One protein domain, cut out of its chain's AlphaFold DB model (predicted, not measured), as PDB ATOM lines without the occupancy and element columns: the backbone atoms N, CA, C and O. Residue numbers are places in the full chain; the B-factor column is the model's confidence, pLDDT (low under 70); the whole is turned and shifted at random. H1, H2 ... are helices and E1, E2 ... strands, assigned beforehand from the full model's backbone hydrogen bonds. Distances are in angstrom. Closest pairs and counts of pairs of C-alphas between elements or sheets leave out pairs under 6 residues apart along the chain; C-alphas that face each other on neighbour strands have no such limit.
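What this domain is: This is residues 3 to 49 and 189 to 199 of the 199 residues of the protein "C2 domain-containing protein" of Globodera pallida (UniProt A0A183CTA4). A narrow, twisted ribbon of three antiparallel strands has long E2 in the middle, with short E1 and longer E3 along its two sides. One small helix, H1, only grazes the ribbon. The printed part has 58 residues, with one named helix and three named strands in the order E1, E2, H1, E3 along the chain; the class is mixed, helices and strands, and the sheet order is E1, E2, E3. The whole is loose, radius of gyration of the C-alphas 14.8 A, spanning 49 by 27 by 15 A.

Where its parts are: E1, residues 3 to 6, begins at C-alpha (11.460, 31.778, -31.287). E2, residues 14 to 25, is 34.5 A long. H1 is residues 34 to 41. E3, residues 191 to 198, covers 23.0 A and ends at (-0.017, 36.260, -34.691).

How they stand to each other: E1 and E2 form a hairpin, with N 5 and O 15 at 2.8 A. E2 and E3 are antiparallel at 159 degrees, with N 22 and O 191 at 3.1 A. E1 and E3 are apart. H1 grazes the sheet with residues 40 to 41; its closest C-alphas to E3 are Leu 41 and Arg 195, 7.9 A. In H1, 3 of 4 O i to N i+4 pairs are within hydrogen-bond range.

The domain as a whole: Residues 50 to 188 are not printed; C-alphas 49 and 189 are 15.1 A apart. No link printed whole is long. Confidence is under 70 at residues 32 to 46 and 189 to 199.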
ATOM      1  N   ARG A   3      11.737  31.495 -32.699       80.00
ATOM      2  CA  ARG A   3      11.460  31.778 -31.287       80.00
ATOM      3  C   ARG A   3      10.131  32.502 -31.101       80.00
ATOM      4  O   ARG A   3       9.693  33.257 -31.966       80.00
ATOM      5  N   TRP A   4       9.523  32.258 -29.947       84.38
ATOM      6  CA  TRP A   4       8.375  33.004 -29.452       84.38
ATOM      7  C   TRP A   4       8.842  34.210 -28.643       84.38
ATOM      8  O   TRP A   4       9.809  34.120 -27.884       84.38
ATOM      9  N   HIS A   5       8.157  35.332 -28.823       83.62
ATOM     10  CA  HIS A   5       8.441  36.596 -28.163       83.62
ATOM     11  C   HIS A   5       7.149  37.163 -27.585       83.62
ATOM     12  O   HIS A   5       6.168  37.316 -28.307       83.62
ATOM     13  N   HIS A   6       7.142  37.489 -26.295       86.38
ATOM     14  CA  HIS A   6       5.993  38.150 -25.689       86.38
ATOM     15  C   HIS A   6       5.881  39.595 -26.187       86.38
ATOM     16  O   HIS A   6       6.897  40.275 -26.345       86.38
ATOM     17  N   LEU A   7       4.657  40.059 -26.438       85.56
ATOM     18  CA  LEU A   7       4.421  41.431 -26.876       85.56
ATOM     19  C   LEU A   7       4.498  42.396 -25.690       85.56
ATOM     20  O   LEU A   7       3.814  42.228 -24.683       85.56
ATOM     21  N   GLU A   8       5.297  43.450 -25.828       88.00
ATOM     22  CA  GLU A   8       5.338  44.523 -24.837       88.00
ATOM     23  C   GLU A   8       4.051  45.364 -24.885       88.00
ATOM     24  O   GLU A   8       3.506  45.650 -25.952       88.00
ATOM     25  N   GLY A   9       3.546  45.771 -23.716       83.88
ATOM     26  CA  GLY A   9       2.381  46.662 -23.604       83.88
ATOM     27  C   GLY A   9       1.013  45.999 -23.818       83.88
ATOM     28  O   GLY A   9       0.004  46.701 -23.874       83.88
ATOM     29  N   CYS A  10       0.951  44.668 -23.901       83.00
ATOM     30  CA  CYS A  10      -0.287  43.903 -24.057       83.00
ATOM     31  C   CYS A  10      -0.541  43.002 -22.832       83.00
ATOM     32  O   CYS A  10       0.397  42.539 -22.193       83.00
ATOM     33  N   LYS A  11      -1.816  42.750 -22.488       79.44
ATOM     34  CA  LYS A  11      -2.175  41.836 -21.376       79.44
ATOM     35  C   LYS A  11      -1.875  40.373 -21.717       79.44
ATOM     36  O   LYS A  11      -1.462  39.618 -20.847       79.44
ATOM     37  N   HIS A  12      -2.093  40.004 -22.978       80.19
ATOM     38  CA  HIS A  12      -1.789  38.703 -23.565       80.19
ATOM     39  C   HIS A  12      -1.392  38.919 -25.031       80.19
ATOM     40  O   HIS A  12      -1.919  39.831 -25.673       80.19
ATOM     41  N   GLY A  13      -0.478  38.100 -25.546       83.12
ATOM     42  CA  GLY A  13      -0.053  38.132 -26.943       83.12
ATOM     43  C   GLY A  13       1.382  37.646 -27.105       83.12
ATOM     44  O   GLY A  13       2.293  38.132 -26.432       83.12
ATOM     45  N   GLU A  14       1.583  36.688 -28.002       84.19
ATOM     46  CA  GLU A  14       2.899  36.155 -28.337       84.19
ATOM     47  C   GLU A  14       3.122  36.218 -29.845       84.19
ATOM     48  O   GLU A  14       2.213  36.057 -30.656       84.19
ATOM     49  N   LEU A  15       4.367  36.474 -30.221       82.56
ATOM     50  CA  LEU A  15       4.807  36.589 -31.592       82.56
ATOM     51  C   LEU A  15       5.775  35.457 -31.907       82.56
ATOM     52  O   LEU A  15       6.843  35.352 -31.301       82.56
ATOM     53  N   ARG A  16       5.441  34.647 -32.908       80.50
ATOM     54  CA  ARG A  16       6.359  33.643 -33.448       80.50
ATOM     55  C   ARG A  16       7.206  34.264 -34.553       80.50
ATOM     56  O   ARG A  16       6.682  34.601 -35.616       80.50
ATOM     57  N   LEU A  17       8.511  34.393 -34.313       78.56
ATOM     58  CA  LEU A  17       9.485  34.888 -35.284       78.56
ATOM     59  C   LEU A  17      10.367  33.753 -35.791       78.56
ATOM     60  O   LEU A  17      11.073  33.114 -35.012       78.56
ATOM     61  N   LYS A  18      10.384  33.554 -37.112       73.81
ATOM     62  CA  LYS A  18      11.378  32.725 -37.808       73.81
ATOM     63  C   LYS A  18      12.254  33.645 -38.656       73.81
ATOM     64  O   LYS A  18      11.741  34.314 -39.550       73.81
ATOM     65  N   VAL A  19      13.546  33.717 -38.326       76.25
ATOM     66  CA  VAL A  19      14.509  34.686 -38.880       76.25
ATOM     67  C   VAL A  19      15.812  34.009 -39.301       76.25
ATOM     68  O   VAL A  19      16.351  33.170 -38.564       76.25
ATOM     69  N   CYS A  20      16.290  34.317 -40.506       72.69
ATOM     70  CA  CYS A  20      17.585  33.873 -41.015       72.69
ATOM     71  C   CYS A  20      18.366  35.042 -41.602       72.69
ATOM     72  O   CYS A  20      17.806  36.025 -42.090       72.69
ATOM     73  N   TRP A  21      19.681  34.886 -41.536       78.12
ATOM     74  CA  TRP A  21      20.615  35.649 -42.340       78.12
ATOM     75  C   TRP A  21      20.770  34.949 -43.681       78.12
ATOM     76  O   TRP A  21      20.775  33.720 -43.710       78.12
ATOM     77  N   MET A  22      20.888  35.720 -44.756       80.00
ATOM     78  CA  MET A  22      21.168  35.216 -46.098       80.00
ATOM     79  C   MET A  22      22.452  35.855 -46.626       80.00
ATOM     80  O   MET A  22      22.666  37.057 -46.444       80.00
ATOM     81  N   ASP A  23      23.259  35.044 -47.303       84.69
ATOM     82  CA  ASP A  23      24.412  35.466 -48.087       84.69
ATOM     83  C   ASP A  23      23.987  35.872 -49.504       84.69
ATOM     84  O   ASP A  23      22.943  35.455 -50.016       84.69
ATOM     85  N   LEU A  24      24.832  36.679 -50.148       89.56
ATOM     86  CA  LEU A  24      24.664  37.140 -51.523       89.56
ATOM     87  C   LEU A  24      25.576  36.354 -52.472       89.56
ATOM     88  O   LEU A  24      26.738  36.716 -52.665       89.56
ATOM     89  N   SER A  25      25.046  35.302 -53.095       90.56
ATOM     90  CA  SER A  25      25.790  34.484 -54.055       90.56
ATOM     91  C   SER A  25      26.033  35.215 -55.377       90.56
ATOM     92  O   SER A  25      25.168  35.923 -55.903       90.56
ATOM     93  N   THR A  26      27.227  35.005 -55.927       92.44
ATOM     94  CA  THR A  26      27.677  35.469 -57.246       92.44
ATOM     95  C   THR A  26      27.547  34.396 -58.329       92.44
ATOM     96  O   THR A  26      28.005  34.605 -59.449       92.44
ATOM     97  N   GLU A  27      26.966  33.235 -58.016       88.44
ATOM     98  CA  GLU A  27      26.896  32.087 -58.919       88.44
ATOM     99  C   GLU A  27      25.467  31.851 -59.430       88.44
ATOM    100  O   GLU A  27      24.536  31.672 -58.647       88.44
ATOM    101  N   ALA A  28      25.293  31.776 -60.754       87.50
ATOM    102  CA  ALA A  28      23.971  31.599 -61.360       87.50
ATOM    103  C   ALA A  28      23.278  30.280 -60.973       87.50
ATOM    104  O   ALA A  28      22.055  30.213 -60.929       87.50
ATOM    105  N   LYS A  29      24.060  29.245 -60.642       86.25
ATOM    106  CA  LYS A  29      23.562  27.916 -60.250       86.25
ATOM    107  C   LYS A  29      22.831  27.884 -58.906       86.25
ATOM    108  O   LYS A  29      22.234  26.867 -58.573       86.25
ATOM    109  N   ASP A  30      22.928  28.950 -58.114       84.06
ATOM    110  CA  ASP A  30      22.192  29.057 -56.853       84.06
ATOM    111  C   ASP A  30      20.754  29.572 -57.057       84.06
ATOM    112  O   ASP A  30      19.964  29.570 -56.112       84.06
ATOM    113  N   LEU A  31      20.383  29.944 -58.290       78.00
ATOM    114  CA  LEU A  31      18.991  30.113 -58.698       78.00
ATOM    115  C   LEU A  31      18.294  28.742 -58.704       78.00
ATOM    116  O   LEU A  31      18.698  27.852 -59.447       78.00
ATOM    117  N   GLY A  32      17.241  28.573 -57.899       65.94
ATOM    118  CA  GLY A  32      16.425  27.349 -57.902       65.94
ATOM    119  C   GLY A  32      16.748  26.317 -56.817       65.94
ATOM    120  O   GLY A  32      16.491  25.130 -57.004       65.94
ATOM    121  N   ARG A  33      17.290  26.720 -55.659       58.75
ATOM    122  CA  ARG A  33      17.271  25.843 -54.472       58.75
ATOM    123  C   ARG A  33      15.936  25.964 -53.739       58.75
ATOM    124  O   ARG A  33      15.835  26.676 -52.745       58.75
ATOM    125  N   ASP A  34      14.953  25.217 -54.228       57.97
ATOM    126  CA  ASP A  34      13.587  25.124 -53.689       57.97
ATOM    127  C   ASP A  34      13.510  24.450 -52.306       57.97
ATOM    128  O   ASP A  34      12.530  24.612 -51.576       57.97
ATOM    129  N   GLU A  35      14.546  23.698 -51.923       56.75
ATOM    130  CA  GLU A  35      14.525  22.849 -50.725       56.75
ATOM    131  C   GLU A  35      14.323  23.651 -49.431       56.75
ATOM    132  O   GLU A  35      13.582  23.223 -48.548       56.75
ATOM    133  N   TRP A  36      14.928  24.838 -49.319       58.78
ATOM    134  CA  TRP A  36      14.795  25.666 -48.117       58.78
ATOM    135  C   TRP A  36      13.548  26.566 -48.160       58.78
ATOM    136  O   TRP A  36      12.978  26.855 -47.108       58.78
ATOM    137  N   GLU A  37      13.095  26.992 -49.349       60.34
ATOM    138  CA  GLU A  37      11.904  27.840 -49.509       60.34
ATOM    139  C   GLU A  37      10.641  27.121 -49.032       60.34
ATOM    140  O   GLU A  37       9.851  27.694 -48.273       60.34
ATOM    141  N   GLN A  38      10.489  25.846 -49.406       60.78
ATOM    142  CA  GLN A  38       9.366  25.014 -48.967       60.78
ATOM    143  C   GLN A  38       9.361  24.818 -47.443       60.78
ATOM    144  O   GLN A  38       8.306  24.904 -46.810       60.78
ATOM    145  N   GLU A  39      10.534  24.627 -46.833       61.97
ATOM    146  CA  GLU A  39      10.696  24.480 -45.379       61.97
ATOM    147  C   GLU A  39      10.434  25.797 -44.609       61.97
ATOM    148  O   GLU A  39      10.012  25.806 -43.445       61.97
ATOM    149  N   TRP A  40      10.698  26.949 -45.229       61.47
ATOM    150  CA  TRP A  40      10.603  28.258 -44.577       61.47
ATOM    151  C   TRP A  40       9.243  28.931 -44.699       61.47
ATOM    152  O   TRP A  40       8.727  29.476 -43.715       61.47
ATOM    153  N   LEU A  41       8.670  28.937 -45.895       59.47
ATOM    154  CA  LEU A  41       7.546  29.810 -46.216       59.47
ATOM    155  C   LEU A  41       6.206  29.135 -45.926       59.47
ATOM    156  O   LEU A  41       5.210  29.820 -45.671       59.47
ATOM    157  N   GLY A  42       6.158  27.798 -45.903       57.34
ATOM    158  CA  GLY A  42       4.900  27.098 -46.158       57.34
ATOM    159  C   GLY A  42       4.356  27.491 -47.542       57.34
ATOM    160  O   GLY A  42       4.759  28.491 -48.127       57.34
ATOM    161  N   ALA A  43       3.445  26.711 -48.103       50.28
ATOM    162  CA  ALA A  43       3.072  26.790 -49.520       50.28
ATOM    163  C   ALA A  43       2.518  28.145 -50.052       50.28
ATOM    164  O   ALA A  43       2.246  28.246 -51.244       50.28
ATOM    165  N   ASP A  44       2.355  29.190 -49.230       53.38
ATOM    166  CA  ASP A  44       1.469  30.316 -49.556       53.38
ATOM    167  C   ASP A  44       2.127  31.588 -50.118       53.38
ATOM    168  O   ASP A  44       1.414  32.397 -50.717       53.38
ATOM    169  N   LYS A  45       3.442  31.834 -49.965       56.25
ATOM    170  CA  LYS A  45       4.067  33.054 -50.535       56.25
ATOM    171  C   LYS A  45       5.499  32.832 -51.031       56.25
ATOM    172  O   LYS A  45       6.357  32.545 -50.203       56.25
ATOM    173  N   PRO A  46       5.789  33.051 -52.330       61.38
ATOM    174  CA  PRO A  46       7.147  32.948 -52.853       61.38
ATOM    175  C   PRO A  46       8.007  34.112 -52.347       61.38
ATOM    176  O   PRO A  46       7.591  35.274 -52.415       61.38
ATOM    177  N   MET A  47       9.202  33.803 -51.846       71.75
ATOM    178  CA  MET A  47      10.216  34.810 -51.542       71.75
ATOM    179  C   MET A  47      10.778  35.374 -52.855       71.75
ATOM    180  O   MET A  47      10.703  34.746 -53.908       71.75
ATOM    181  N   HIS A  48      11.327  36.584 -52.817       81.00
ATOM    182  CA  HIS A  48      12.159  37.069 -53.913       81.00
ATOM    183  C   HIS A  48      13.524  36.367 -53.839       81.00
ATOM    184  O   HIS A  48      14.214  36.591 -52.846       81.00
ATOM    185  N   PRO A  49      13.940  35.556 -54.830       85.38
ATOM    186  CA  PRO A  49      15.182  34.780 -54.753       85.38
ATOM    187  C   PRO A  49      16.459  35.617 -54.885       85.38
ATOM    188  O   PRO A  49      17.549  35.115 -54.615       85.38
ATOM    189  N   TRP A 189      27.043  41.936 -47.349       40.50
ATOM    190  CA  TRP A 189      25.703  42.433 -47.065       40.50
ATOM    191  C   TRP A 189      24.864  41.289 -46.497       40.50
ATOM    192  O   TRP A 189      24.608  40.306 -47.186       40.50
ATOM    193  N   LEU A 190      24.442  41.434 -45.246       47.91
ATOM    194  CA  LEU A 190      23.560  40.500 -44.556       47.91
ATOM    195  C   LEU A 190      22.111  40.944 -44.756       47.91
ATOM    196  O   LEU A 190      21.741  42.057 -44.377       47.91
ATOM    197  N   VAL A 191      21.282  40.079 -45.338       54.72
ATOM    198  CA  VAL A 191      19.841  40.334 -45.469       54.72
ATOM    199  C   VAL A 191      19.091  39.533 -44.416       54.72
ATOM    200  O   VAL A 191      19.235  38.314 -44.333       54.72
ATOM    201  N   LEU A 192      18.303  40.240 -43.603       54.22
ATOM    202  CA  LEU A 192      17.412  39.645 -42.617       54.22
ATOM    203  C   LEU A 192      16.083  39.302 -43.289       54.22
ATOM    204  O   LEU A 192      15.354  40.199 -43.717       54.22
ATOM    205  N   VAL A 193      15.750  38.017 -43.355       58.41
ATOM    206  CA  VAL A 193      14.429  37.563 -43.807       58.41
ATOM    207  C   VAL A 193      13.650  37.072 -42.595       58.41
ATOM    208  O   VAL A 193      14.168  36.289 -41.798       58.41
ATOM    209  N   GLY A 194      12.413  37.547 -42.436       54.41
ATOM    210  CA  GLY A 194      11.567  37.232 -41.286       54.41
ATOM    211  C   GLY A 194      10.135  36.882 -41.678       54.41
ATOM    212  O   GLY A 194       9.560  37.491 -42.578       54.41
ATOM    213  N   ARG A 195       9.544  35.924 -40.957       56.81
ATOM    214  CA  ARG A 195       8.100  35.652 -40.968       56.81
ATOM    215  C   ARG A 195       7.505  35.959 -39.596       56.81
ATOM    216  O   ARG A 195       8.087  35.599 -38.575       56.81
ATOM    217  N   VAL A 196       6.330  36.587 -39.610       54.28
ATOM    218  CA  VAL A 196       5.538  36.979 -38.437       54.28
ATOM    219  C   VAL A 196       4.204  36.237 -38.511       54.28
ATOM    220  O   VAL A 196       3.521  36.306 -39.535       54.28
ATOM    221  N   LYS A 197       3.838  35.522 -37.446       56.00
ATOM    222  CA  LYS A 197       2.492  34.964 -37.252       56.00
ATOM    223  C   LYS A 197       1.964  35.438 -35.900       56.00
ATOM    224  O   LYS A 197       2.694  35.364 -34.914       56.00
ATOM    225  N   PHE A 198       0.734  35.941 -35.900       47.25
ATOM    226  CA  PHE A 198      -0.017  36.260 -34.691       47.25
ATOM    227  C   PHE A 198      -0.907  35.066 -34.369       47.25
ATOM    228  O   PHE A 198      -1.553  34.548 -35.284       47.25
ATOM    229  N   ASP A 199      -0.908  34.653 -33.109       55.72
ATOM    230  CA  ASP A 199      -1.836  33.674 -32.547       55.72
ATOM    231  C   ASP A 199      -2.562  34.301 -31.343       55.72
ATOM    232  O   ASP A 199      -1.953  35.171 -30.669       55.72
TER     233      ASP A 199